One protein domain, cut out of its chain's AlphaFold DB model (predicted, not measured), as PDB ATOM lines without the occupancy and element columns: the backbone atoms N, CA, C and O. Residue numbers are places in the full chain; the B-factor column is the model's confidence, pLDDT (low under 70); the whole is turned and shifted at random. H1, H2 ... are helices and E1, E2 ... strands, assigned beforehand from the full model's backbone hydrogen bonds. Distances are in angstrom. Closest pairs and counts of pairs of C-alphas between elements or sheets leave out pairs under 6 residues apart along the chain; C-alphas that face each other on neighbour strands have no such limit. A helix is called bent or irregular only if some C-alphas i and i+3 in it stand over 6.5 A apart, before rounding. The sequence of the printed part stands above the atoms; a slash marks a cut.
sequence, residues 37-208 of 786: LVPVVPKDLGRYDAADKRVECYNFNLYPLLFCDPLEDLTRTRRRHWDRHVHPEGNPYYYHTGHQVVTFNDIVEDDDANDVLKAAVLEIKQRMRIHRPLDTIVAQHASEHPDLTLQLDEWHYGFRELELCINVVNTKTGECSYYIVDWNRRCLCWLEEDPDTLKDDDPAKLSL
ATOM      1  N   LEU A  37     -41.474  13.001  14.904       91.62
ATOM      2  CA  LEU A  37     -41.881  11.760  15.559       91.62
ATOM      3  C   LEU A  37     -40.774  10.701  15.458       91.62
ATOM      4  O   LEU A  37     -40.246  10.452  14.375       91.62
ATOM      5  N   VAL A  38     -40.431  10.080  16.586       91.81
ATOM      6  CA  VAL A  38     -39.416   9.027  16.701       91.81
ATOM      7  C   VAL A  38     -40.077   7.759  17.253       91.81
ATOM      8  O   VAL A  38     -40.560   7.774  18.386       91.81
ATOM      9  N   PRO A  39     -40.124   6.654  16.491       93.44
ATOM     10  CA  PRO A  39     -40.719   5.412  16.969       93.44
ATOM     11  C   PRO A  39     -39.831   4.782  18.047       93.44
ATOM     12  O   PRO A  39     -38.636   4.569  17.832       93.44
ATOM     13  N   VAL A  40     -40.418   4.463  19.200       93.88
ATOM     14  CA  VAL A  40     -39.735   3.785  20.315       93.88
ATOM     15  C   VAL A  40     -40.593   2.654  20.873       93.88
ATOM     16  O   VAL A  40     -41.771   2.538  20.545       93.88
ATOM     17  N   VAL A  41     -40.027   1.836  21.759       94.19
ATOM     18  CA  VAL A  41     -40.787   0.895  22.593       94.19
ATOM     19  C   VAL A  41     -40.855   1.384  24.050       94.19
ATOM     20  O   VAL A  41     -39.963   2.109  24.494       94.19
ATOM     21  N   PRO A  42     -41.872   0.975  24.834       93.69
ATOM     22  CA  PRO A  42     -42.071   1.393  26.220       93.69
ATOM     23  C   PRO A  42     -40.830   1.306  27.107       93.69
ATOM     24  O   PRO A  42     -40.591   2.219  27.893       93.69
ATOM     25  N   LYS A  43     -40.014   0.248  26.986       90.25
ATOM     26  CA  LYS A  43     -38.782   0.103  27.785       90.25
ATOM     27  C   LYS A  43     -37.789   1.268  27.621       90.25
ATOM     28  O   LYS A  43     -37.045   1.525  28.563       90.25
ATOM     29  N   ASP A  44     -37.822   1.970  26.489       89.62
ATOM     30  CA  ASP A  44     -36.873   3.024  26.119       89.62
ATOM     31  C   ASP A  44     -37.451   4.432  26.374       89.62
ATOM     32  O   ASP A  44     -36.837   5.437  26.033       89.62
ATOM     33  N   LEU A  45     -38.620   4.537  27.027       86.88
ATOM     34  CA  LEU A  45     -39.197   5.821  27.458       86.88
ATOM     35  C   LEU A  45     -38.387   6.532  28.558       86.88
ATOM     36  O   LEU A  45     -38.728   7.646  28.943       86.88
ATOM     37  N   GLY A  46     -37.361   5.883  29.112       77.31
ATOM     38  CA  GLY A  46     -36.449   6.505  30.071       77.31
ATOM     39  C   GLY A  46     -37.069   6.860  31.425       77.31
ATOM     40  O   GLY A  46     -36.515   7.665  32.171       77.31
ATOM     41  N   ARG A  47     -38.205   6.249  31.798       82.81
ATOM     42  CA  ARG A  47     -38.896   6.514  33.077       82.81
ATOM     43  C   ARG A  47     -37.964   6.437  34.296       82.81
ATOM     44  O   ARG A  47     -38.122   7.202  35.243       82.81
ATOM     45  N   TYR A  48     -37.021   5.495  34.283       80.00
ATOM     46  CA  TYR A  48     -36.072   5.289  35.379       80.00
ATOM     47  C   TYR A  48     -34.728   6.003  35.172       80.00
ATOM     48  O   TYR A  48     -33.888   5.948  36.064       80.00
ATOM     49  N   ASP A  49     -34.524   6.720  34.064       75.12
ATOM     50  CA  ASP A  49     -33.267   7.435  33.781       75.12
ATOM     51  C   ASP A  49     -33.083   8.649  34.704       75.12
ATOM     52  O   ASP A  49     -31.974   9.140  34.919       75.12
ATOM     53  N   ALA A  50     -34.181   9.133  35.292       62.66
ATOM     54  CA  ALA A  50     -34.164  10.170  36.316       62.66
ATOM     55  C   ALA A  50     -33.743   9.654  37.705       62.66
ATOM     56  O   ALA A  50     -33.478  10.474  38.580       62.66
ATOM     57  N   ALA A  51     -33.654   8.335  37.927       61.94
ATOM     58  CA  ALA A  51     -33.363   7.765  39.248       61.94
ATOM     59  C   ALA A  51     -31.971   8.142  39.791       61.94
ATOM     60  O   ALA A  51     -31.781   8.176  41.005       61.94
ATOM     61  N   ASP A  52     -31.021   8.463  38.906       57.41
ATOM     62  CA  ASP A  52     -29.668   8.899  39.277       57.41
ATOM     63  C   ASP A  52     -29.561  10.423  39.491       57.41
ATOM     64  O   ASP A  52     -28.511  10.931  39.897       57.41
ATOM     65  N   LYS A  53     -30.633  11.180  39.219       69.69
ATOM     66  CA  LYS A  53     -30.684  12.633  39.418       69.69
ATOM     67  C   LYS A  53     -31.164  12.954  40.834       69.69
ATOM     68  O   LYS A  53     -31.938  12.219  41.441       69.69
ATOM     69  N   ARG A  54     -30.689  14.074  41.384       72.44
ATOM     70  CA  ARG A  54     -31.115  14.554  42.704       72.44
ATOM     71  C   ARG A  54     -32.604  14.917  42.655       72.44
ATOM     72  O   ARG A  54     -33.003  15.679  41.784       72.44
ATOM     73  N   VAL A  55     -33.391  14.406  43.605       76.06
ATOM     74  CA  VAL A  55     -34.785  14.834  43.795       76.06
ATOM     75  C   VAL A  55     -34.775  16.264  44.327       76.06
ATOM     76  O   VAL A  55     -34.166  16.537  45.367       76.06
ATOM     77  N   GLU A  56     -35.390  17.175  43.584       73.69
ATOM     78  CA  GLU A  56     -35.536  18.569  43.989       73.69
ATOM     79  C   GLU A  56     -36.656  18.696  45.027       73.69
ATOM     80  O   GLU A  56     -37.702  18.060  44.920       73.69
ATOM     81  N   CYS A  57     -36.408  19.508  46.053       72.38
ATOM     82  CA  CYS A  57     -37.391  19.861  47.068       72.38
ATOM     83  C   CYS A  57     -37.403  21.382  47.188       72.38
ATOM     84  O   CYS A  57     -36.337  21.997  47.286       72.38
ATOM     85  N   TYR A  58     -38.595  21.962  47.243       76.19
ATOM     86  CA  TYR A  58     -38.789  23.403  47.367       76.19
ATOM     87  C   TYR A  58     -39.345  23.744  48.749       76.19
ATOM     88  O   TYR A  58     -40.039  22.936  49.375       76.19
ATOM     89  N   ASN A  59     -39.037  24.948  49.227       76.62
ATOM     90  CA  ASN A  59     -39.685  25.500  50.410       76.62
ATOM     91  C   ASN A  59     -40.989  26.171  49.993       76.62
ATOM     92  O   ASN A  59     -40.966  27.212  49.344       76.62
ATOM     93  N   PHE A  60     -42.112  25.588  50.402       74.81
ATOM     94  CA  PHE A  60     -43.429  26.177  50.188       74.81
ATOM     95  C   PHE A  60     -43.891  26.927  51.436       74.81
ATOM     96  O   PHE A  60     -43.735  26.444  52.562       74.81
ATOM     97  N   ASN A  61     -44.506  28.092  51.236       80.06
ATOM     98  CA  ASN A  61     -45.216  28.783  52.305       80.06
ATOM     99  C   ASN A  61     -46.569  28.100  52.547       80.06
ATOM    100  O   ASN A  61     -47.341  27.876  51.617       80.06
ATOM    101  N   LEU A  62     -46.862  27.772  53.806       78.12
ATOM    102  CA  LEU A  62     -48.150  27.200  54.190       78.12
ATOM    103  C   LEU A  62     -49.135  28.325  54.506       78.12
ATOM    104  O   LEU A  62     -48.949  29.074  55.465       78.12
ATOM    105  N   TYR A  63     -50.195  28.422  53.711       78.12
ATOM    106  CA  TYR A  63     -51.290  29.355  53.954       78.12
ATOM    107  C   TYR A  63     -52.363  28.703  54.847       78.12
ATOM    108  O   TYR A  63     -52.537  27.480  54.804       78.12
ATOM    109  N   PRO A  64     -53.090  29.474  55.682       81.06
ATOM    110  CA  PRO A  64     -54.233  28.948  56.423       81.06
ATOM    111  C   PRO A  64     -55.232  28.281  55.473       81.06
ATOM    112  O   PRO A  64     -55.549  28.849  54.436       81.06
ATOM    113  N   LEU A  65     -55.727  27.097  55.847       79.50
ATOM    114  CA  LEU A  65     -56.648  26.282  55.041       79.50
ATOM    115  C   LEU A  65     -56.091  25.763  53.698       79.50
ATOM    116  O   LEU A  65     -56.864  25.191  52.943       79.50
ATOM    117  N   LEU A  66     -54.783  25.851  53.409       75.00
ATOM    118  CA  LEU A  66     -54.195  25.257  52.194       75.00
ATOM    119  C   LEU A  66     -54.594  23.770  52.051       75.00
ATOM    120  O   LEU A  66     -54.383  22.978  52.975       75.00
ATOM    121  N   PHE A  67     -55.186  23.401  50.907       75.19
ATOM    122  CA  PHE A  67     -55.790  22.084  50.598       75.19
ATOM    123  C   PHE A  67     -57.048  21.690  51.396       75.19
ATOM    124  O   PHE A  67     -57.604  20.614  51.176       75.19
ATOM    125  N   CYS A  68     -57.482  22.525  52.336       78.19
ATOM    126  CA  CYS A  68     -58.634  22.292  53.208       78.19
ATOM    127  C   CYS A  68     -59.716  23.370  53.065       78.19
ATOM    128  O   CYS A  68     -60.751  23.264  53.722       78.19
ATOM    129  N   ASP A  69     -59.483  24.409  52.259       79.12
ATOM    130  CA  ASP A  69     -60.481  25.419  51.943       79.12
ATOM    131  C   ASP A  69     -61.519  24.798  50.991       79.12
ATOM    132  O   ASP A  69     -61.187  24.448  49.859       79.12
ATOM    133  N   PRO A  70     -62.783  24.632  51.421       72.19
ATOM    134  CA  PRO A  70     -63.833  24.055  50.584       72.19
ATOM    135  C   PRO A  70     -64.189  24.923  49.365       72.19
ATOM    136  O   PRO A  70     -64.947  24.466  48.510       72.19
ATOM    137  N   LEU A  71     -63.698  26.165  49.304       72.06
ATOM    138  CA  LEU A  71     -63.850  27.078  48.172       72.06
ATOM    139  C   LEU A  71     -62.623  27.092  47.248       72.06
ATOM    140  O   LEU A  71     -62.717  27.628  46.143       72.06
ATOM    141  N   GLU A  72     -61.489  26.532  47.679       65.25
ATOM    142  CA  GLU A  72     -60.287  26.430  46.857       65.25
ATOM    143  C   GLU A  72     -60.418  25.225  45.926       65.25
ATOM    144  O   GLU A  72     -60.562  24.076  46.353       65.25
ATOM    145  N   ASP A  73     -60.380  25.490  44.623       57.47
ATOM    146  CA  ASP A  73     -60.397  24.426  43.638       57.47
ATOM    147  C   ASP A  73     -59.031  23.721  43.679       57.47
ATOM    148  O   ASP A  73     -58.004  24.270  43.275       57.47
ATOM    149  N   LEU A  74     -58.998  22.482  44.180       55.50
ATOM    150  CA  LEU A  74     -57.801  21.620  44.235       55.50
ATOM    151  C   LEU A  74     -57.228  21.292  42.829       55.50
ATOM    152  O   LEU A  74     -56.284  20.512  42.685       55.50
ATOM    153  N   THR A  75     -57.791  21.888  41.776       52.97
ATOM    154  CA  THR A  75     -57.522  21.704  40.346       52.97
ATOM    155  C   THR A  75     -56.260  22.387  39.834       52.97
ATOM    156  O   THR A  75     -56.015  22.327  38.633       52.97
ATOM    157  N   ARG A  76     -55.374  22.918  40.695       52.97
ATOM    158  CA  ARG A  76     -54.016  23.358  40.282       52.97
ATOM    159  C   ARG A  76     -53.249  22.305  39.462       52.97
ATOM    160  O   ARG A  76     -52.308  22.640  38.764       52.97
ATOM    161  N   THR A  77     -53.663  21.040  39.541       54.25
ATOM    162  CA  THR A  77     -53.082  19.893  38.829       54.25
ATOM    163  C   THR A  77     -53.851  19.457  37.575       54.25
ATOM    164  O   THR A  77     -53.563  18.387  37.033       54.25
ATOM    165  N   ARG A  78     -54.859  20.215  37.125       59.69
ATOM    166  CA  ARG A  78     -55.802  19.765  36.096       59.69
ATOM    167  C   ARG A  78     -55.892  20.750  34.934       59.69
ATOM    168  O   ARG A  78     -56.506  21.804  35.035       59.69
ATOM    169  N   ARG A  79     -55.329  20.353  33.794       72.31
ATOM    170  CA  ARG A  79     -55.617  20.956  32.484       72.31
ATOM    171  C   ARG A  79     -56.897  20.313  31.924       72.31
ATOM    172  O   ARG A  79     -57.133  19.127  32.157       72.31
ATOM    173  N   ARG A  80     -57.750  21.060  31.208       71.62
ATOM    174  CA  ARG A  80     -58.999  20.505  30.637       71.62
ATOM    175  C   ARG A  80     -58.722  19.239  29.814       71.62
ATOM    176  O   ARG A  80     -57.753  19.197  29.065       71.62
ATOM    177  N   HIS A  81     -59.586  18.229  29.961       80.50
ATOM    178  CA  HIS A  81     -59.516  16.898  29.321       80.50
ATOM    179  C   HIS A  81     -58.337  15.995  29.715       80.50
ATOM    180  O   HIS A  81     -58.323  14.823  29.326       80.50
ATOM    181  N   TRP A  82     -57.411  16.502  30.530       85.94
ATOM    182  CA  TRP A  82     -56.286  15.753  31.058       85.94
ATOM    183  C   TRP A  82     -56.534  15.310  32.493       85.94
ATOM    184  O   TRP A  82     -56.778  16.117  33.392       85.94
ATOM    185  N   ASP A  83     -56.403  14.009  32.710       87.94
ATOM    186  CA  ASP A  83     -56.425  13.404  34.025       87.94
ATOM    187  C   ASP A  83     -54.997  13.086  34.467       87.94
ATOM    188  O   ASP A  83     -54.235  12.392  33.787       87.94
ATOM    189  N   ARG A  84     -54.626  13.628  35.628       88.19
ATOM    190  CA  ARG A  84     -53.357  13.337  36.287       88.19
ATOM    191  C   ARG A  84     -53.501  12.067  37.111       88.19
ATOM    192  O   ARG A  84     -54.286  12.012  38.058       88.19
ATOM    193  N   HIS A  85     -52.677  11.078  36.810       89.50
ATOM    194  CA  HIS A  85     -52.574   9.838  37.563       89.50
ATOM    195  C   HIS A  85     -51.239   9.773  38.291       89.50
ATOM    196  O   HIS A  85     -50.236  10.311  37.832       89.50
ATOM    197  N   VAL A  86     -51.218   9.100  39.439       88.69
ATOM    198  CA  VAL A  86     -49.991   8.851  40.198       88.69
ATOM    199  C   VAL A  86     -49.724   7.359  40.168       88.69
ATOM    200  O   VAL A  86     -50.547   6.563  40.624       88.69
ATOM    201  N   HIS A  87     -48.578   6.971  39.616       91.44
ATOM    202  CA  HIS A  87     -48.166   5.579  39.631       91.44
ATOM    203  C   HIS A  87     -47.966   5.101  41.082       91.44
ATOM    204  O   HIS A  87     -47.479   5.877  41.901       91.44
ATOM    205  N   PRO A  88     -48.185   3.815  41.412       89.88
ATOM    206  CA  PRO A  88     -47.862   3.246  42.731       89.88
ATOM    207  C   PRO A  88     -46.414   3.437  43.230       89.88
ATOM    208  O   PRO A  88     -46.121   3.168  44.387       89.88
ATOM    209  N   GLU A  89     -45.504   3.890  42.364       88.44
ATOM    210  CA  GLU A  89     -44.099   4.187  42.696       88.44
ATOM    211  C   GLU A  89     -43.873   5.688  42.964       88.44
ATOM    212  O   GLU A  89     -42.770   6.077  43.327       88.44
ATOM    213  N   GLY A  90     -44.899   6.529  42.792       87.19
ATOM    214  CA  GLY A  90     -44.899   7.952  43.134       87.19
ATOM    215  C   GLY A  90     -44.885   8.917  41.946       87.19
ATOM    216  O   GLY A  90     -45.425  10.013  42.069       87.19
ATOM    217  N   ASN A  91     -44.329   8.533  40.792       87.25
ATOM    218  CA  ASN A  91     -44.240   9.446  39.646       87.25
ATOM    219  C   ASN A  91     -45.619   9.689  39.006       87.25
ATOM    220  O   ASN A  91     -46.345   8.717  38.748       87.25
ATOM    221  N   PRO A  92     -45.985  10.954  38.730       89.44
ATOM    222  CA  PRO A  92     -47.200  11.259  38.002       89.44
ATOM    223  C   PRO A  92     -47.051  10.966  36.509       89.44
ATOM    224  O   PRO A  92     -45.951  10.941  35.957       89.44
ATOM    225  N   TYR A  93     -48.186  10.758  35.863       92.62
ATOM    226  CA  TYR A  93     -48.332  10.745  34.417       92.62
ATOM    227  C   TYR A  93     -49.714  11.290  34.058       92.62
ATOM    228  O   TYR A  93     -50.596  11.389  34.917       92.62
ATOM    229  N   TYR A  94     -49.916  11.625  32.791       92.88
ATOM    230  CA  TYR A  94     -51.131  12.287  32.338       92.88
ATOM    231  C   TYR A  94     -51.815  11.490  31.236       92.88
ATOM    232  O   TYR A  94     -51.150  10.941  30.354       92.88
ATOM    233  N   TYR A  95     -53.144  11.429  31.297       93.62
ATOM    234  CA  TYR A  95     -53.995  10.785  30.305       93.62
ATOM    235  C   TYR A  95     -55.020  11.770  29.747       93.62
ATOM    236  O   TYR A  95     -55.753  12.405  30.502       93.62
ATOM    237  N   HIS A  96     -55.093  11.889  28.427       91.56
ATOM    238  CA  HIS A  96     -56.105  12.683  27.750       91.56
ATOM    239  C   HIS A  96     -57.313  11.804  27.425       91.56
ATOM    240  O   HIS A  96     -57.242  10.941  26.551       91.56
ATOM    241  N   THR A  97     -58.453  12.070  28.058       84.19
ATOM    242  CA  THR A  97     -59.670  11.245  27.922       84.19
ATOM    243  C   THR A  97     -60.308  11.301  26.533       84.19
ATOM    244  O   THR A  97     -60.804  10.288  26.056       84.19
ATOM    245  N   GLY A  98     -60.272  12.464  25.870       82.19
ATOM    246  CA  GLY A  98     -60.802  12.636  24.507       82.19
ATOM    247  C   GLY A  98     -59.974  11.908  23.442       82.19
ATOM    248  O   GLY A  98     -60.465  10.988  22.808       82.19
ATOM    249  N   HIS A  99     -58.702  12.289  23.302       87.44
ATOM    250  CA  HIS A  99     -57.775  11.721  22.322       87.44
ATOM    251  C   HIS A  99     -57.142  10.378  22.726       87.44
ATOM    252  O   HIS A  99     -56.342   9.858  21.966       87.44
ATOM    253  N   GLN A 100     -57.395   9.819  23.911       92.50
ATOM    254  CA  GLN A 100     -56.744   8.581  24.377       92.50
ATOM    255  C   GLN A 100     -55.203   8.628  24.303       92.50
ATOM    256  O   GLN A 100     -54.555   7.713  23.789       92.50
ATOM    257  N   VAL A 101     -54.613   9.726  24.792       95.12
ATOM    258  CA  VAL A 101     -53.157   9.953  24.772       95.12
ATOM    259  C   VAL A 101     -52.588   9.851  26.179       95.12
ATOM    260  O   VAL A 101     -53.087  10.519  27.079       95.12
ATOM    261  N   VAL A 102     -51.525   9.072  26.374       95.75
ATOM    262  CA  VAL A 102     -50.760   9.029  27.632       95.75
ATOM    263  C   VAL A 102     -49.379   9.659  27.475       95.75
ATOM    264  O   VAL A 102     -48.714   9.495  26.447       95.75
ATOM    265  N   THR A 103     -48.912  10.351  28.513       94.12
ATOM    266  CA  THR A 103     -47.576  10.958  28.538       94.12
ATOM    267  C   THR A 103     -46.989  11.041  29.948       94.12
ATOM    268  O   THR A 103     -47.719  11.132  30.937       94.12
ATOM    269  N   PHE A 104     -45.655  11.013  30.038       91.62
ATOM    270  CA  PHE A 104     -44.912  11.330  31.262       91.62
ATOM    271  C   PHE A 104     -44.547  12.815  31.376       91.62
ATOM    272  O   PHE A 104     -44.124  13.241  32.448       91.62
ATOM    273  N   ASN A 105     -44.673  13.598  30.300       90.38
ATOM    274  CA  ASN A 105     -44.337  15.019  30.330       90.38
ATOM    275  C   ASN A 105     -45.310  15.793  31.218       90.38
ATOM    276  O   ASN A 105     -46.509  15.511  31.222       90.38
ATOM    277  N   ASP A 106     -44.798  16.797  31.930       86.50
ATOM    278  CA  ASP A 106     -45.630  17.663  32.757       86.50
ATOM    279  C   ASP A 106     -46.383  18.694  31.917       86.50
ATOM    280  O   ASP A 106     -45.963  19.826  31.740       86.50
ATOM    281  N   ILE A 107     -47.522  18.285  31.382       84.00
ATOM    282  CA  ILE A 107     -48.397  19.122  30.550       84.00
ATOM    283  C   ILE A 107     -49.139  20.227  31.319       84.00
ATOM    284  O   ILE A 107     -49.837  21.042  30.703       84.00
ATOM    285  N   VAL A 108     -49.097  20.189  32.654       79.81
ATOM    286  CA  VAL A 108     -49.748  21.192  33.497       79.81
ATOM    287  C   VAL A 108     -48.793  22.361  33.660       79.81
ATOM    288  O   VAL A 108     -49.193  23.486  33.388       79.81
ATOM    289  N   GLU A 109     -47.540  22.091  34.030       75.75
ATOM    290  CA  GLU A 109     -46.527  23.125  34.277       75.75
ATOM    291  C   GLU A 109     -45.742  23.555  33.023       75.75
ATOM    292  O   GLU A 109     -45.306  24.703  32.945       75.75
ATOM    293  N   ASP A 110     -45.584  22.678  32.026       84.75
ATOM    294  CA  ASP A 110     -44.821  22.941  30.799       84.75
ATOM    295  C   ASP A 110     -45.754  23.165  29.590       84.75
ATOM    296  O   ASP A 110     -46.134  22.241  28.860       84.75
ATOM    297  N   ASP A 111     -46.128  24.432  29.372       85.06
ATOM    298  CA  ASP A 111     -46.954  24.860  28.234       85.06
ATOM    299  C   ASP A 111     -46.307  24.523  26.879       85.06
ATOM    300  O   ASP A 111     -46.996  24.098  25.946       85.06
ATOM    301  N   ASP A 112     -44.980  24.639  26.785       87.31
ATOM    302  CA  ASP A 112     -44.200  24.330  25.587       87.31
ATOM    303  C   ASP A 112     -44.297  22.839  25.231       87.31
ATOM    304  O   ASP A 112     -44.493  22.478  24.065       87.31
ATOM    305  N   ALA A 113     -44.183  21.959  26.231       87.56
ATOM    306  CA  ALA A 113     -44.362  20.522  26.050       87.56
ATOM    307  C   ALA A 113     -45.794  20.177  25.637       87.56
ATOM    308  O   ALA A 113     -45.985  19.375  24.720       87.56
ATOM    309  N   ASN A 114     -46.798  20.800  26.257       88.69
ATOM    310  CA  ASN A 114     -48.195  20.598  25.885       88.69
ATOM    311  C   ASN A 114     -48.473  21.029  24.426       88.69
ATOM    312  O   ASN A 114     -49.162  20.315  23.698       88.69
ATOM    313  N   ASP A 115     -47.920  22.148  23.958       88.62
ATOM    314  CA  ASP A 115     -48.108  22.601  22.573       88.62
ATOM    315  C   ASP A 115     -47.417  21.693  21.550       88.62
ATOM    316  O   ASP A 115     -47.998  21.363  20.511       88.62
ATOM    317  N   VAL A 116     -46.204  21.224  21.855       91.81
ATOM    318  CA  VAL A 116     -45.507  20.224  21.030       91.81
ATOM    319  C   VAL A 116     -46.297  18.914  20.977       91.81
ATOM    320  O   VAL A 116     -46.426  18.316  19.909       91.81
ATOM    321  N   LEU A 117     -46.882  18.491  22.096       91.88
ATOM    322  CA  LEU A 117     -47.697  17.284  22.166       91.88
ATOM    323  C   LEU A 117     -48.981  17.402  21.323       91.88
ATOM    324  O   LEU A 117     -49.305  16.475  20.582       91.88
ATOM    325  N   LYS A 118     -49.679  18.545  21.354       90.62
ATOM    326  CA  LYS A 118     -50.837  18.803  20.471       90.62
ATOM    327  C   LYS A 118     -50.453  18.714  18.993       90.62
ATOM    328  O   LYS A 118     -51.150  18.065  18.212       90.62
ATOM    329  N   ALA A 119     -49.326  19.321  18.613       91.44
ATOM    330  CA  ALA A 119     -48.814  19.248  17.246       91.44
ATOM    331  C   ALA A 119     -48.446  17.805  16.847       91.44
ATOM    332  O   ALA A 119     -48.735  17.385  15.727       91.44
ATOM    333  N   ALA A 120     -47.899  17.011  17.775       93.38
ATOM    334  CA  ALA A 120     -47.600  15.597  17.561       93.38
ATOM    335  C   ALA A 120     -48.868  14.758  17.326       93.38
ATOM    336  O   ALA A 120     -48.889  13.922  16.424       93.38
ATOM    337  N   VAL A 121     -49.942  14.995  18.085       92.75
ATOM    338  CA  VAL A 121     -51.238  14.315  17.888       92.75
ATOM    339  C   VAL A 121     -51.835  14.655  16.520       92.75
ATOM    340  O   VAL A 121     -52.348  13.768  15.838       92.75
ATOM    341  N   LEU A 122     -51.731  15.914  16.081       91.44
ATOM    342  CA  LEU A 122     -52.196  16.324  14.755       91.44
ATOM    343  C   LEU A 122     -51.399  15.644  13.631       91.44
ATOM    344  O   LEU A 122     -51.993  15.174  12.662       91.44
ATOM    345  N   GLU A 123     -50.078  15.543  13.773       91.50
ATOM    346  CA  GLU A 123     -49.216  14.810  12.837       91.50
ATOM    347  C   GLU A 123     -49.580  13.313  12.792       91.50
ATOM    348  O   GLU A 123     -49.743  12.745  11.712       91.50
ATOM    349  N   ILE A 124     -49.800  12.671  13.946       92.19
ATOM    350  CA  ILE A 124     -50.255  11.271  14.019       92.19
ATOM    351  C   ILE A 124     -51.604  11.095  13.322       92.19
ATOM    352  O   ILE A 124     -51.766  10.164  12.538       92.19
ATOM    353  N   LYS A 125     -52.555  12.010  13.538       90.75
ATOM    354  CA  LYS A 125     -53.851  12.018  12.841       90.75
ATOM    355  C   LYS A 125     -53.673  12.088  11.321       90.75
ATOM    356  O   LYS A 125     -54.363  11.373  10.595       90.75
ATOM    357  N   GLN A 126     -52.753  12.918  10.828       88.56
ATOM    358  CA  GLN A 126     -52.459  13.018   9.396       88.56
ATOM    359  C   GLN A 126     -51.856  11.721   8.845       88.56
ATOM    360  O   GLN A 126     -52.358  11.199   7.851       88.56
ATOM    361  N   ARG A 127     -50.848  11.147   9.515       88.88
ATOM    362  CA  ARG A 127     -50.240   9.867   9.106       88.88
ATOM    363  C   ARG A 127     -51.228   8.712   9.155       88.88
ATOM    364  O   ARG A 127     -51.263   7.884   8.249       88.88
ATOM    365  N   MET A 128     -52.081   8.681  10.174       87.50
ATOM    366  CA  MET A 128     -53.097   7.647  10.315       87.50
ATOM    367  C   MET A 128     -54.084   7.674   9.142       87.50
ATOM    368  O   MET A 128     -54.417   6.618   8.617       87.50
ATOM    369  N   ARG A 129     -54.466   8.862   8.647       85.19
ATOM    370  CA  ARG A 129     -55.320   9.005   7.450       85.19
ATOM    371  C   ARG A 129     -54.682   8.455   6.179       85.19
ATOM    372  O   ARG A 129     -55.414   8.013   5.296       85.19
ATOM    373  N   ILE A 130     -53.353   8.472   6.091       84.25
ATOM    374  CA  ILE A 130     -52.612   7.885   4.969       84.25
ATOM    375  C   ILE A 130     -52.625   6.355   5.080       84.25
ATOM    376  O   ILE A 130     -52.963   5.677   4.114       84.25
ATOM    377  N   HIS A 131     -52.308   5.807   6.257       81.06
ATOM    378  CA  HIS A 131     -52.236   4.355   6.465       81.06
ATOM    379  C   HIS A 131     -53.605   3.664   6.527       81.06
ATOM    380  O   HIS A 131     -53.733   2.510   6.119       81.06
ATOM    381  N   ARG A 132     -54.631   4.339   7.049       78.56
ATOM    382  CA  ARG A 132     -56.011   3.849   7.110       78.56
ATOM    383  C   ARG A 132     -56.993   4.929   6.653       78.56
ATOM    384  O   ARG A 132     -57.506   5.688   7.476       78.56
ATOM    385  N   PRO A 133     -57.305   4.975   5.348       78.81
ATOM    386  CA  PRO A 133     -58.294   5.901   4.817       78.81
ATOM    387  C   PRO A 133     -59.662   5.706   5.477       78.81
ATOM    388  O   PRO A 133     -60.129   4.576   5.652       78.81
ATOM    389  N   LEU A 134     -60.320   6.822   5.794       72.56
ATOM    390  CA  LEU A 134     -61.593   6.849   6.518       72.56
ATOM    391  C   LEU A 134     -62.668   5.984   5.847       72.56
ATOM    392  O   LEU A 134     -63.349   5.208   6.512       72.56
ATOM    393  N   ASP A 135     -62.751   6.062   4.519       71.06
ATOM    394  CA  ASP A 135     -63.724   5.325   3.711       71.06
ATOM    395  C   ASP A 135     -63.588   3.806   3.884       71.06
ATOM    396  O   ASP A 135     -64.582   3.082   3.899       71.06
ATOM    397  N   THR A 136     -62.358   3.317   4.080       74.44
ATOM    398  CA  THR A 136     -62.090   1.887   4.298       74.44
ATOM    399  C   THR A 136     -62.555   1.448   5.683       74.44
ATOM    400  O   THR A 136     -63.142   0.376   5.828       74.44
ATOM    401  N   ILE A 137     -62.339   2.284   6.702       73.31
ATOM    402  CA  ILE A 137     -62.765   2.005   8.078       73.31
ATOM    403  C   ILE A 137     -64.288   1.967   8.161       73.31
ATOM    404  O   ILE A 137     -64.842   0.997   8.678       73.31
ATOM    405  N   VAL A 138     -64.955   2.988   7.610       71.56
ATOM    406  CA  VAL A 138     -66.419   3.077   7.588       71.56
ATOM    407  C   VAL A 138     -67.005   1.885   6.832       71.56
ATOM    408  O   VAL A 138     -67.912   1.239   7.341       71.56
ATOM    409  N   ALA A 139     -66.453   1.517   5.672       70.81
ATOM    410  CA  ALA A 139     -66.941   0.367   4.910       70.81
ATOM    411  C   ALA A 139     -66.792  -0.975   5.654       70.81
ATOM    412  O   ALA A 139     -67.661  -1.835   5.525       70.81
ATOM    413  N   GLN A 140     -65.713  -1.165   6.421       71.19
ATOM    414  CA  GLN A 140     -65.436  -2.430   7.114       71.19
ATOM    415  C   GLN A 140     -66.120  -2.554   8.482       71.19
ATOM    416  O   GLN A 140     -66.483  -3.660   8.864       71.19
ATOM    417  N   HIS A 141     -66.297  -1.450   9.215       68.44
ATOM    418  CA  HIS A 141     -66.715  -1.477  10.626       68.44
ATOM    419  C   HIS A 141     -68.055  -0.772  10.892       68.44
ATOM    420  O   HIS A 141     -68.485  -0.708  12.044       68.44
ATOM    421  N   ALA A 142     -68.759  -0.290   9.855       63.22
ATOM    422  CA  ALA A 142     -70.072   0.355   9.998       63.22
ATOM    423  C   ALA A 142     -71.118  -0.503  10.734       63.22
ATOM    424  O   ALA A 142     -72.037   0.050  11.334       63.22
ATOM    425  N   SER A 143     -71.001  -1.836  10.698       61.38
ATOM    426  CA  SER A 143     -71.922  -2.751  11.384       61.38
ATOM    427  C   SER A 143     -71.558  -3.044  12.842       61.38
ATOM    428  O   SER A 143     -72.447  -3.377  13.621       61.38
ATOM    429  N   GLU A 144     -70.279  -2.958  13.214       62.94
ATOM    430  CA  GLU A 144     -69.784  -3.371  14.541       62.94
ATOM    431  C   GLU A 144     -69.748  -2.209  15.543       62.94
ATOM    432  O   GLU A 144     -69.907  -2.422  16.744       62.94
ATOM    433  N   HIS A 145     -69.619  -0.972  15.055       63.91
ATOM    434  CA  HIS A 145     -69.520   0.224  15.890       63.91
ATOM    435  C   HIS A 145     -70.434   1.349  15.362       63.91
ATOM    436  O   HIS A 145     -69.989   2.207  14.603       63.91
ATOM    437  N   PRO A 146     -71.718   1.394  15.759       59.72
ATOM    438  CA  PRO A 146     -72.652   2.426  15.292       59.72
ATOM    439  C   PRO A 146     -72.286   3.851  15.761       59.72
ATOM    440  O   PRO A 146     -72.581   4.823  15.065       59.72
ATOM    441  N   ASP A 147     -71.569   3.978  16.883       59.88
ATOM    442  CA  ASP A 147     -71.139   5.262  17.466       59.88
ATOM    443  C   ASP A 147     -69.883   5.860  16.802       59.88
ATOM    444  O   ASP A 147     -69.482   6.980  17.128       59.88
ATOM    445  N   LEU A 148     -69.257   5.142  15.855       62.31
ATOM    446  CA  LEU A 148     -67.994   5.553  15.227       62.31
ATOM    447  C   LEU A 148     -68.110   6.928  14.542       62.31
ATOM    448  O   LEU A 148     -67.163   7.709  14.530       62.31
ATOM    449  N   THR A 149     -69.300   7.247  14.022       57.38
ATOM    450  CA  THR A 149     -69.577   8.449  13.216       57.38
ATOM    451  C   THR A 149     -69.334   9.779  13.930       57.38
ATOM    452  O   THR A 149     -69.015  10.764  13.267       57.38
ATOM    453  N   LEU A 150     -69.424   9.821  15.263       59.88
ATOM    454  CA  LEU A 150     -69.228  11.046  16.049       59.88
ATOM    455  C   LEU A 150     -67.749  11.359  16.336       59.88
ATOM    456  O   LEU A 150     -67.434  12.495  16.680       59.88
ATOM    457  N   GLN A 151     -66.846  10.384  16.186       65.00
ATOM    458  CA  GLN A 151     -65.419  10.505  16.527       65.00
ATOM    459  C   GLN A 151     -64.483  10.211  15.337       65.00
ATOM    460  O   GLN A 151     -63.285  10.010  15.516       65.00
ATOM    461  N   LEU A 152     -65.000  10.232  14.101       68.31
ATOM    462  CA  LEU A 152     -64.221  10.024  12.866       68.31
ATOM    463  C   LEU A 152     -63.114  11.073  12.649       68.31
ATOM    464  O   LEU A 152     -62.169  10.820  11.900       68.31
ATOM    465  N   ASP A 153     -63.231  12.254  13.263       76.06
ATOM    466  CA  ASP A 153     -62.189  13.282  13.191       76.06
ATOM    467  C   ASP A 153     -61.064  13.059  14.218       76.06
ATOM    468  O   ASP A 153     -60.031  13.713  14.145       76.06
ATOM    469  N   GLU A 154     -61.188  12.106  15.138       83.81
ATOM    470  CA  GLU A 154     -60.108  11.763  16.066       83.81
ATOM    471  C   GLU A 154     -59.021  10.913  15.395       83.81
ATOM    472  O   GLU A 154     -59.284  10.195  14.428       83.81
ATOM    473  N   TRP A 155     -57.783  10.949  15.907       87.94
ATOM    474  CA  TRP A 155     -56.688  10.148  15.329       87.94
ATOM    475  C   TRP A 155     -56.949   8.636  15.425       87.94
ATOM    476  O   TRP A 155     -56.487   7.881  14.575       87.94
ATOM    477  N   HIS A 156     -57.700   8.201  16.440       85.81
ATOM    478  CA  HIS A 156     -58.072   6.804  16.668       85.81
ATOM    479  C   HIS A 156     -59.427   6.435  16.043       85.81
ATOM    480  O   HIS A 156     -59.901   5.325  16.260       85.81
ATOM    481  N   TYR A 157     -60.080   7.336  15.295       81.94
ATOM    482  CA  TYR A 157     -61.391   7.114  14.661       81.94
ATOM    483  C   TYR A 157     -62.480   6.564  15.601       81.94
ATOM    484  O   TYR A 157     -63.338   5.805  15.168       81.94
ATOM    485  N   GLY A 158     -62.427   6.877  16.899       78.44
ATOM    486  CA  GLY A 158     -63.364   6.347  17.899       78.44
ATOM    487  C   GLY A 158     -63.089   4.920  18.400       78.44
ATOM    488  O   GLY A 158     -63.818   4.446  19.272       78.44
ATOM    489  N   PHE A 159     -62.038   4.238  17.925       84.06
ATOM    490  CA  PHE A 159     -61.639   2.923  18.443       84.06
ATOM    491  C   PHE A 159     -61.083   3.043  19.857       84.06
ATOM    492  O   PHE A 159     -59.971   3.528  20.052       84.06
ATOM    493  N   ARG A 160     -61.843   2.568  20.848       84.69
ATOM    494  CA  ARG A 160     -61.481   2.706  22.265       84.69
ATOM    495  C   ARG A 160     -60.285   1.846  22.654       84.69
ATOM    496  O   ARG A 160     -59.669   2.086  23.692       84.69
ATOM    497  N   GLU A 161     -59.986   0.824  21.869       89.12
ATOM    498  CA  GLU A 161     -58.911  -0.143  22.063       89.12
ATOM    499  C   GLU A 161     -57.539   0.462  21.764       89.12
ATOM    500  O   GLU A 161     -56.541  -0.029  22.288       89.12
ATOM    501  N   LEU A 162     -57.487   1.519  20.948       92.44
ATOM    502  CA  LEU A 162     -56.247   2.193  20.597       92.44
ATOM    503  C   LEU A 162     -55.876   3.228  21.656       92.44
ATOM    504  O   LEU A 162     -56.715   3.941  22.202       92.44
ATOM    505  N   GLU A 163     -54.586   3.309  21.944       95.81
ATOM    506  CA  GLU A 163     -54.022   4.309  22.835       95.81
ATOM    507  C   GLU A 163     -52.684   4.791  22.288       95.81
ATOM    508  O   GLU A 163     -51.860   3.997  21.835       95.81
ATOM    509  N   LEU A 164     -52.468   6.101  22.326       96.69
ATOM    510  CA  LEU A 164     -51.251   6.726  21.830       96.69
ATOM    511  C   LEU A 164     -50.386   7.150  23.010       96.69
ATOM    512  O   LEU A 164     -50.821   7.907  23.872       96.69
ATOM    513  N   CYS A 165     -49.137   6.701  23.036       97.00
ATOM    514  CA  CYS A 165     -48.153   7.228  23.966       97.00
ATOM    515  C   CYS A 165     -47.245   8.211  23.236       97.00
ATOM    516  O   CYS A 165     -46.652   7.859  22.215       97.00
ATOM    517  N   ILE A 166     -47.120   9.424  23.774       95.75
ATOM    518  CA  ILE A 166     -46.167  10.427  23.294       95.75
ATOM    519  C   ILE A 166     -45.331  10.913  24.471       95.75
ATOM    520  O   ILE A 166     -45.857  11.269  25.523       95.75
ATOM    521  N   ASN A 167     -44.019  10.970  24.268       94.00
ATOM    522  CA  ASN A 167     -43.083  11.587  25.191       94.00
ATOM    523  C   ASN A 167     -42.266  12.652  24.451       94.00
ATOM    524  O   ASN A 167     -41.481  12.335  23.557       94.00
ATOM    525  N   VAL A 168     -42.454  13.918  24.811       92.25
ATOM    526  CA  VAL A 168     -41.694  15.053  24.287       92.25
ATOM    527  C   VAL A 168     -40.268  14.956  24.820       92.25
ATOM    528  O   VAL A 168     -40.027  15.082  26.021       92.25
ATOM    529  N   VAL A 169     -39.322  14.708  23.918       90.62
ATOM    530  CA  VAL A 169     -37.893  14.588  24.233       90.62
ATOM    531  C   VAL A 169     -37.251  15.968  24.270       90.62
ATOM    532  O   VAL A 169     -36.399  16.245  25.114       90.62
ATOM    533  N   ASN A 170     -37.650  16.848  23.348       89.62
ATOM    534  CA  ASN A 170     -37.094  18.187  23.245       89.62
ATOM    535  C   ASN A 170     -38.127  19.176  22.692       89.62
ATOM    536  O   ASN A 170     -38.498  19.127  21.518       89.62
ATOM    537  N   THR A 171     -38.542  20.120  23.537       88.19
ATOM    538  CA  THR A 171     -39.530  21.154  23.198       88.19
ATOM    539  C   THR A 171     -39.023  22.144  22.147       88.19
ATOM    540  O   THR A 171     -39.804  22.670  21.354       88.19
ATOM    541  N   LYS A 172     -37.709  22.388  22.071       87.94
ATOM    542  CA  LYS A 172     -37.107  23.324  21.104       87.94
ATOM    543  C   LYS A 172     -37.049  22.744  19.697       87.94
ATOM    544  O   LYS A 172     -37.284  23.469  18.737       87.94
ATOM    545  N   THR A 173     -36.716  21.461  19.573       88.31
ATOM    546  CA  THR A 173     -36.648  20.777  18.271       88.31
ATOM    547  C   THR A 173     -37.981  20.161  17.852       88.31
ATOM    548  O   THR A 173     -38.100  19.737  16.707       88.31
ATOM    549  N   GLY A 174     -38.961  20.087  18.761       89.88
ATOM    550  CA  GLY A 174     -40.224  19.389  18.524       89.88
ATOM    551  C   GLY A 174     -40.050  17.871  18.428       89.88
ATOM    552  O   GLY A 174     -40.863  17.200  17.799       89.88
ATOM    553  N   GLU A 175     -38.974  17.309  18.982       93.00
ATOM    554  CA  GLU A 175     -38.709  15.871  18.914       93.00
ATOM    555  C   GLU A 175     -39.543  15.116  19.953       93.00
ATOM    556  O   GLU A 175     -39.463  15.393  21.153       93.00
ATOM    557  N   CYS A 176     -40.338  14.160  19.477       93.81
ATOM    558  CA  CYS A 176     -41.280  13.383  20.271       93.81
ATOM    559  C   CYS A 176     -41.087  11.894  20.017       93.81
ATOM    560  O   CYS A 176     -41.201  11.434  18.882       93.81
ATOM    561  N   SER A 177     -40.866  11.128  21.077       94.38
ATOM    562  CA  SER A 177     -40.907   9.672  21.015       94.38
ATOM    563  C   SER A 177     -42.356   9.197  21.070       94.38
ATOM    564  O   SER A 177     -43.130   9.710  21.880       94.38
ATOM    565  N   TYR A 178     -42.733   8.221  20.243       95.62
ATOM    566  CA  TYR A 178     -44.107   7.720  20.212       95.62
ATOM    567  C   TYR A 178     -44.212   6.214  19.951       95.62
ATOM    568  O   TYR A 178     -43.305   5.581  19.401       95.62
ATOM    569  N   TYR A 179     -45.360   5.664  20.336       96.88
ATOM    570  CA  TYR A 179     -45.867   4.365  19.897       96.88
ATOM    571  C   TYR A 179     -47.383   4.299  20.099       96.88
ATOM    572  O   TYR A 179     -47.942   5.026  20.924       96.88
ATOM    573  N   ILE A 180     -48.044   3.408  19.362       96.25
ATOM    574  CA  ILE A 180     -49.475   3.128  19.498       96.25
ATOM    575  C   ILE A 180     -49.642   1.748  20.129       96.25
ATOM    576  O   ILE A 180     -48.892   0.815  19.833       96.25
ATOM    577  N   VAL A 181     -50.625   1.627  21.011       96.81
ATOM    578  CA  VAL A 181     -50.969   0.404  21.729       96.81
ATOM    579  C   VAL A 181     -52.368  -0.034  21.328       96.81
ATOM    580  O   VAL A 181     -53.298   0.765  21.365       96.81
ATOM    581  N   ASP A 182     -52.520  -1.309  20.981       94.62
ATOM    582  CA  ASP A 182     -53.818  -1.957  20.792       94.62
ATOM    583  C   ASP A 182     -54.107  -2.842  22.012       94.62
ATOM    584  O   ASP A 182     -53.491  -3.897  22.206       94.62
ATOM    585  N   TRP A 183     -55.048  -2.403  22.849       93.69
ATOM    586  CA  TRP A 183     -55.453  -3.096  24.074       93.69
ATOM    587  C   TRP A 183     -56.230  -4.390  23.820       93.69
ATOM    588  O   TRP A 183     -56.225  -5.275  24.677       93.69
ATOM    589  N   ASN A 184     -56.875  -4.529  22.660       90.94
ATOM    590  CA  ASN A 184     -57.597  -5.744  22.293       90.94
ATOM    591  C   ASN A 184     -56.623  -6.834  21.835       90.94
ATOM    592  O   ASN A 184     -56.724  -7.989  22.246       90.94
ATOM    593  N   ARG A 185     -55.622  -6.458  21.030       91.50
ATOM    594  CA  ARG A 185     -54.587  -7.381  20.534       91.50
ATOM    595  C   ARG A 185     -53.392  -7.548  21.474       91.50
ATOM    596  O   ARG A 185     -52.560  -8.412  21.209       91.50
ATOM    597  N   ARG A 186     -53.306  -6.746  22.543       94.75
ATOM    598  CA  ARG A 186     -52.179  -6.693  23.493       94.75
ATOM    599  C   ARG A 186     -50.834  -6.499  22.783       94.75
ATOM    600  O   ARG A 186     -49.857  -7.179  23.080       94.75
ATOM    601  N   CYS A 187     -50.772  -5.596  21.808       94.12
ATOM    602  CA  CYS A 187     -49.568  -5.376  21.005       94.12
ATOM    603  C   CYS A 187     -49.316  -3.893  20.719       94.12
ATOM    604  O   CYS A 187     -50.182  -3.050  20.947       94.12
ATOM    605  N   LEU A 188     -48.127  -3.589  20.195       94.75
ATOM    606  CA  LEU A 188     -47.753  -2.246  19.757       94.75
ATOM    607  C   LEU A 188     -47.687  -2.140  18.239       94.75
ATOM    608  O   LEU A 188     -47.406  -3.123  17.550       94.75
ATOM    609  N   CYS A 189     -47.874  -0.922  17.742       92.75
ATOM    610  CA  CYS A 189     -47.636  -0.557  16.355       92.75
ATOM    611  C   CYS A 189     -47.105   0.879  16.215       92.75
ATOM    612  O   CYS A 189     -47.108   1.675  17.158       92.75
ATOM    613  N   TRP A 190     -46.633   1.188  15.007       93.38
ATOM    614  CA  TRP A 190     -46.103   2.489  14.600       93.38
ATOM    615  C   TRP A 190     -46.655   2.852  13.220       93.38
ATOM    616  O   TRP A 190     -47.139   1.978  12.500       93.38
ATOM    617  N   LEU A 191     -46.568   4.132  12.858       90.12
ATOM    618  CA  LEU A 191     -47.035   4.676  11.576       90.12
ATOM    619  C   LEU A 191     -45.854   5.039  10.668       90.12
ATOM    620  O   LEU A 191     -45.873   6.058   9.982       90.12
ATOM    621  N   GLU A 192     -44.784   4.253  10.749       87.06
ATOM    622  CA  GLU A 192     -43.679   4.367   9.803       87.06
ATOM    623  C   GLU A 192     -44.071   3.709   8.476       87.06
ATOM    624  O   GLU A 192     -44.935   2.828   8.436       87.06
ATOM    625  N   GLU A 193     -43.431   4.141   7.390       78.06
ATOM    626  CA  GLU A 193     -43.687   3.601   6.055       78.06
ATOM    627  C   GLU A 193     -43.468   2.085   5.999       78.06
ATOM    628  O   GLU A 193     -42.640   1.520   6.723       78.06
ATOM    629  N   ASP A 194     -44.231   1.434   5.119       72.94
ATOM    630  CA  ASP A 194     -44.198  -0.014   4.970       72.94
ATOM    631  C   ASP A 194     -42.760  -0.468   4.640       72.94
ATOM    632  O   ASP A 194     -42.194  -0.035   3.625       72.94
ATOM    633  N   PRO A 195     -42.142  -1.327   5.473       71.00
ATOM    634  CA  PRO A 195     -40.764  -1.762   5.281       71.00
ATOM    635  C   PRO A 195     -40.510  -2.459   3.938       71.00
ATOM    636  O   PRO A 195     -39.347  -2.514   3.526       71.00
ATOM    637  N   ASP A 196     -41.545  -2.970   3.267       75.12
ATOM    638  CA  ASP A 196     -41.447  -3.599   1.944       75.12
ATOM    639  C   ASP A 196     -41.415  -2.577   0.798       75.12
ATOM    640  O   ASP A 196     -40.938  -2.876  -0.300       75.12
ATOM    641  N   THR A 197     -41.872  -1.348   1.053       76.62
ATOM    642  CA  THR A 197     -41.792  -0.232   0.096       76.62
ATOM    643  C   THR A 197     -40.433   0.471   0.124       76.62
ATOM    644  O   THR A 197     -40.039   1.111  -0.856       76.62
ATOM    645  N   LEU A 198     -39.684   0.302   1.217       78.69
ATOM    646  CA  LEU A 198     -38.367   0.890   1.440       78.69
ATOM    647  C   LEU A 198     -37.235  -0.080   1.077       78.69
ATOM    648  O   LEU A 198     -37.338  -1.297   1.230       78.69
ATOM    649  N   LYS A 199     -36.098   0.464   0.628       80.19
ATOM    650  CA  LYS A 199     -34.881  -0.336   0.406       80.19
ATOM    651  C   LYS A 199     -34.353  -0.869   1.742       80.19
ATOM    652  O   LYS A 199     -34.511  -0.227   2.774       80.19
ATOM    653  N   ASP A 200     -33.676  -2.017   1.721       74.75
ATOM    654  CA  ASP A 200     -33.212  -2.679   2.952       74.75
ATOM    655  C   ASP A 200     -32.259  -1.829   3.810       74.75
ATOM    656  O   ASP A 200     -32.311  -1.918   5.035       74.75
ATOM    657  N   ASP A 201     -31.456  -0.968   3.180       77.62
ATOM    658  CA  ASP A 201     -30.517  -0.063   3.859       77.62
ATOM    659  C   ASP A 201     -31.097   1.339   4.129       77.62
ATOM    660  O   ASP A 201     -30.360   2.251   4.515       77.62
ATOM    661  N   ASP A 202     -32.394   1.557   3.890       76.31
ATOM    662  CA  ASP A 202     -33.000   2.870   4.095       76.31
ATOM    663  C   ASP A 202     -33.029   3.223   5.597       76.31
ATOM    664  O   ASP A 202     -33.602   2.472   6.394       76.31
ATOM    665  N   PRO A 203     -32.447   4.360   6.026       70.62
ATOM    666  CA  PRO A 203     -32.480   4.776   7.428       70.62
ATOM    667  C   PRO A 203     -33.903   5.015   7.963       70.62
ATOM    668  O   PRO A 203     -34.104   5.004   9.185       70.62
ATOM    669  N   ALA A 204     -34.896   5.220   7.091       72.62
ATOM    670  CA  ALA A 204     -36.300   5.328   7.471       72.62
ATOM    671  C   ALA A 204     -36.886   3.977   7.919       72.62
ATOM    672  O   ALA A 204     -37.685   3.961   8.857       72.62
ATOM    673  N   LYS A 205     -36.415   2.846   7.367       80.75
ATOM    674  CA  LYS A 205     -36.967   1.501   7.609       80.75
ATOM    675  C   LYS A 205     -36.972   1.153   9.098       80.75
ATOM    676  O   LYS A 205     -35.936   1.147   9.776       80.75
ATOM    677  N   LEU A 206     -38.156   0.854   9.627       85.56
ATOM    678  CA  LEU A 206     -38.305   0.425  11.011       85.56
ATOM    679  C   LEU A 206     -37.854  -1.032  11.139       85.56
ATOM    680  O   LEU A 206     -38.367  -1.925  10.473       85.56
ATOM    681  N   SER A 207     -36.867  -1.278  11.996       84.94
ATOM    682  CA  SER A 207     -36.331  -2.615  12.253       84.94
ATOM    683  C   SER A 207     -36.271  -2.885  13.749       84.94
ATOM    684  O   SER A 207     -36.183  -1.952  14.550       84.94
ATOM    685  N   LEU A 208     -36.239  -4.166  14.137       86.38
ATOM    686  CA  LEU A 208     -36.055  -4.565  15.540       86.38
ATOM    687  C   LEU A 208     -34.814  -3.905  16.150       86.38
ATOM    688  O   LEU A 208     -34.873  -3.398  17.260       86.38
TER     689      LEU A 208
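Overview. This is residues 37 to 208 of the 786 residues of an uncharacterized protein of Exidia glandulosa HHB12029 (UniProt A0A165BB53). A strongly twisted sheet of seven strands has one long helix, H3, slantwise over E5 and E6, while the free-standing loop around residues 53 to 65 swings far out from this body and the short helices H4 and H5 lie out beyond the sheet. A tail without named elements, residues 190 to 208, ends the printed part. The 172 printed residues hold, in order, E1, H1, H2, E2, E3, E4, H3, H4, H5, E5, E6 and E7; the sheet is branched and mixed. The class is mixed, helices and strands, with 78 residues, under half, in named elements. The whole is loose, with a radius of gyration of the C-alphas of 19.3 A and spans of 62 by 43 by 28 A.

Arrangement. E1, residues 37 to 39, is an edge strand, the parallel neighbour of E6, residues 175 to 182; N 38 and O 176 are 2.8 A apart, within hydrogen-bond range. H1, residues 49 to 52, stands free and is only just irregular, C-alphas 49 and 52 being 6.7 A apart. H2, residues 74 to 77, is irregular, at 7.4 A from C-alpha 74 to 77, and is not on the sheet; its C-alpha closest to E2, residues 82 to 86, is that of Thr 77, 7.0 A from that of Arg 84. E2, E3, residues 92 to 96, and E4, residues 101 to 103, form a meander, each strand the antiparallel neighbour of the one before, with N 83 and O 95 at 2.8 A and N 96 and O 101 at 2.8 A. E4 and E5, residues 162 to 170, are parallel, with N 102 and O 164 at 2.8 A; with H3, residues 111 to 131, H4, residues 134 to 141, and H5, residues 146 to 150, between them they make a strand-helix-strand unit, two parallel neighbour strands joined through helices. H3 is on the sheet at a height of 8.7 A, at 52 degrees to E6 on the local plane, and its closest C-alphas to E5 are those of Ala 113 and Val 168, 6.3 A apart. H3 and H4 meet only through their link; H4 and H5 are near each other, and neither is on the sheet. H5 is irregular, with C-alphas 146 and 149 7.1 A apart. E5, E6 and E7, residues 187 to 189, form a second meander, with N 167 and O 177 at 2.8 A and N 182 and O 187 at 2.9 A; E1 and E7 lie on one side of E6, E5 on the other. Every O i to N i+4 pair is within hydrogen-bond range in H3 and H4; H5 has 0 of 1, and 1 of 2 O i to N i+3 pairs, while H1 and H2 are too short for an O i to N i+4 pair.

Along the chain. E1 begins at C-alpha 37, (-41.881, 11.760, 15.559). H3 runs 30.4 A from first to last C-alpha, E5 25.1 A and E6 23.4 A. E7 ends at C-alpha 189, (-47.636, -0.557, 16.355).

Size, cuts and confidence. The C-alphas of Pro 64 and Lys 199, the two farthest apart, are 66.1 A apart. The printed part has no cut; the links H1 to H2 and H5 to E5 are long. Mean pLDDT of the printed part is 82.1, and residues 50 to 53, 72 to 78 and 141 to 152 are under 70.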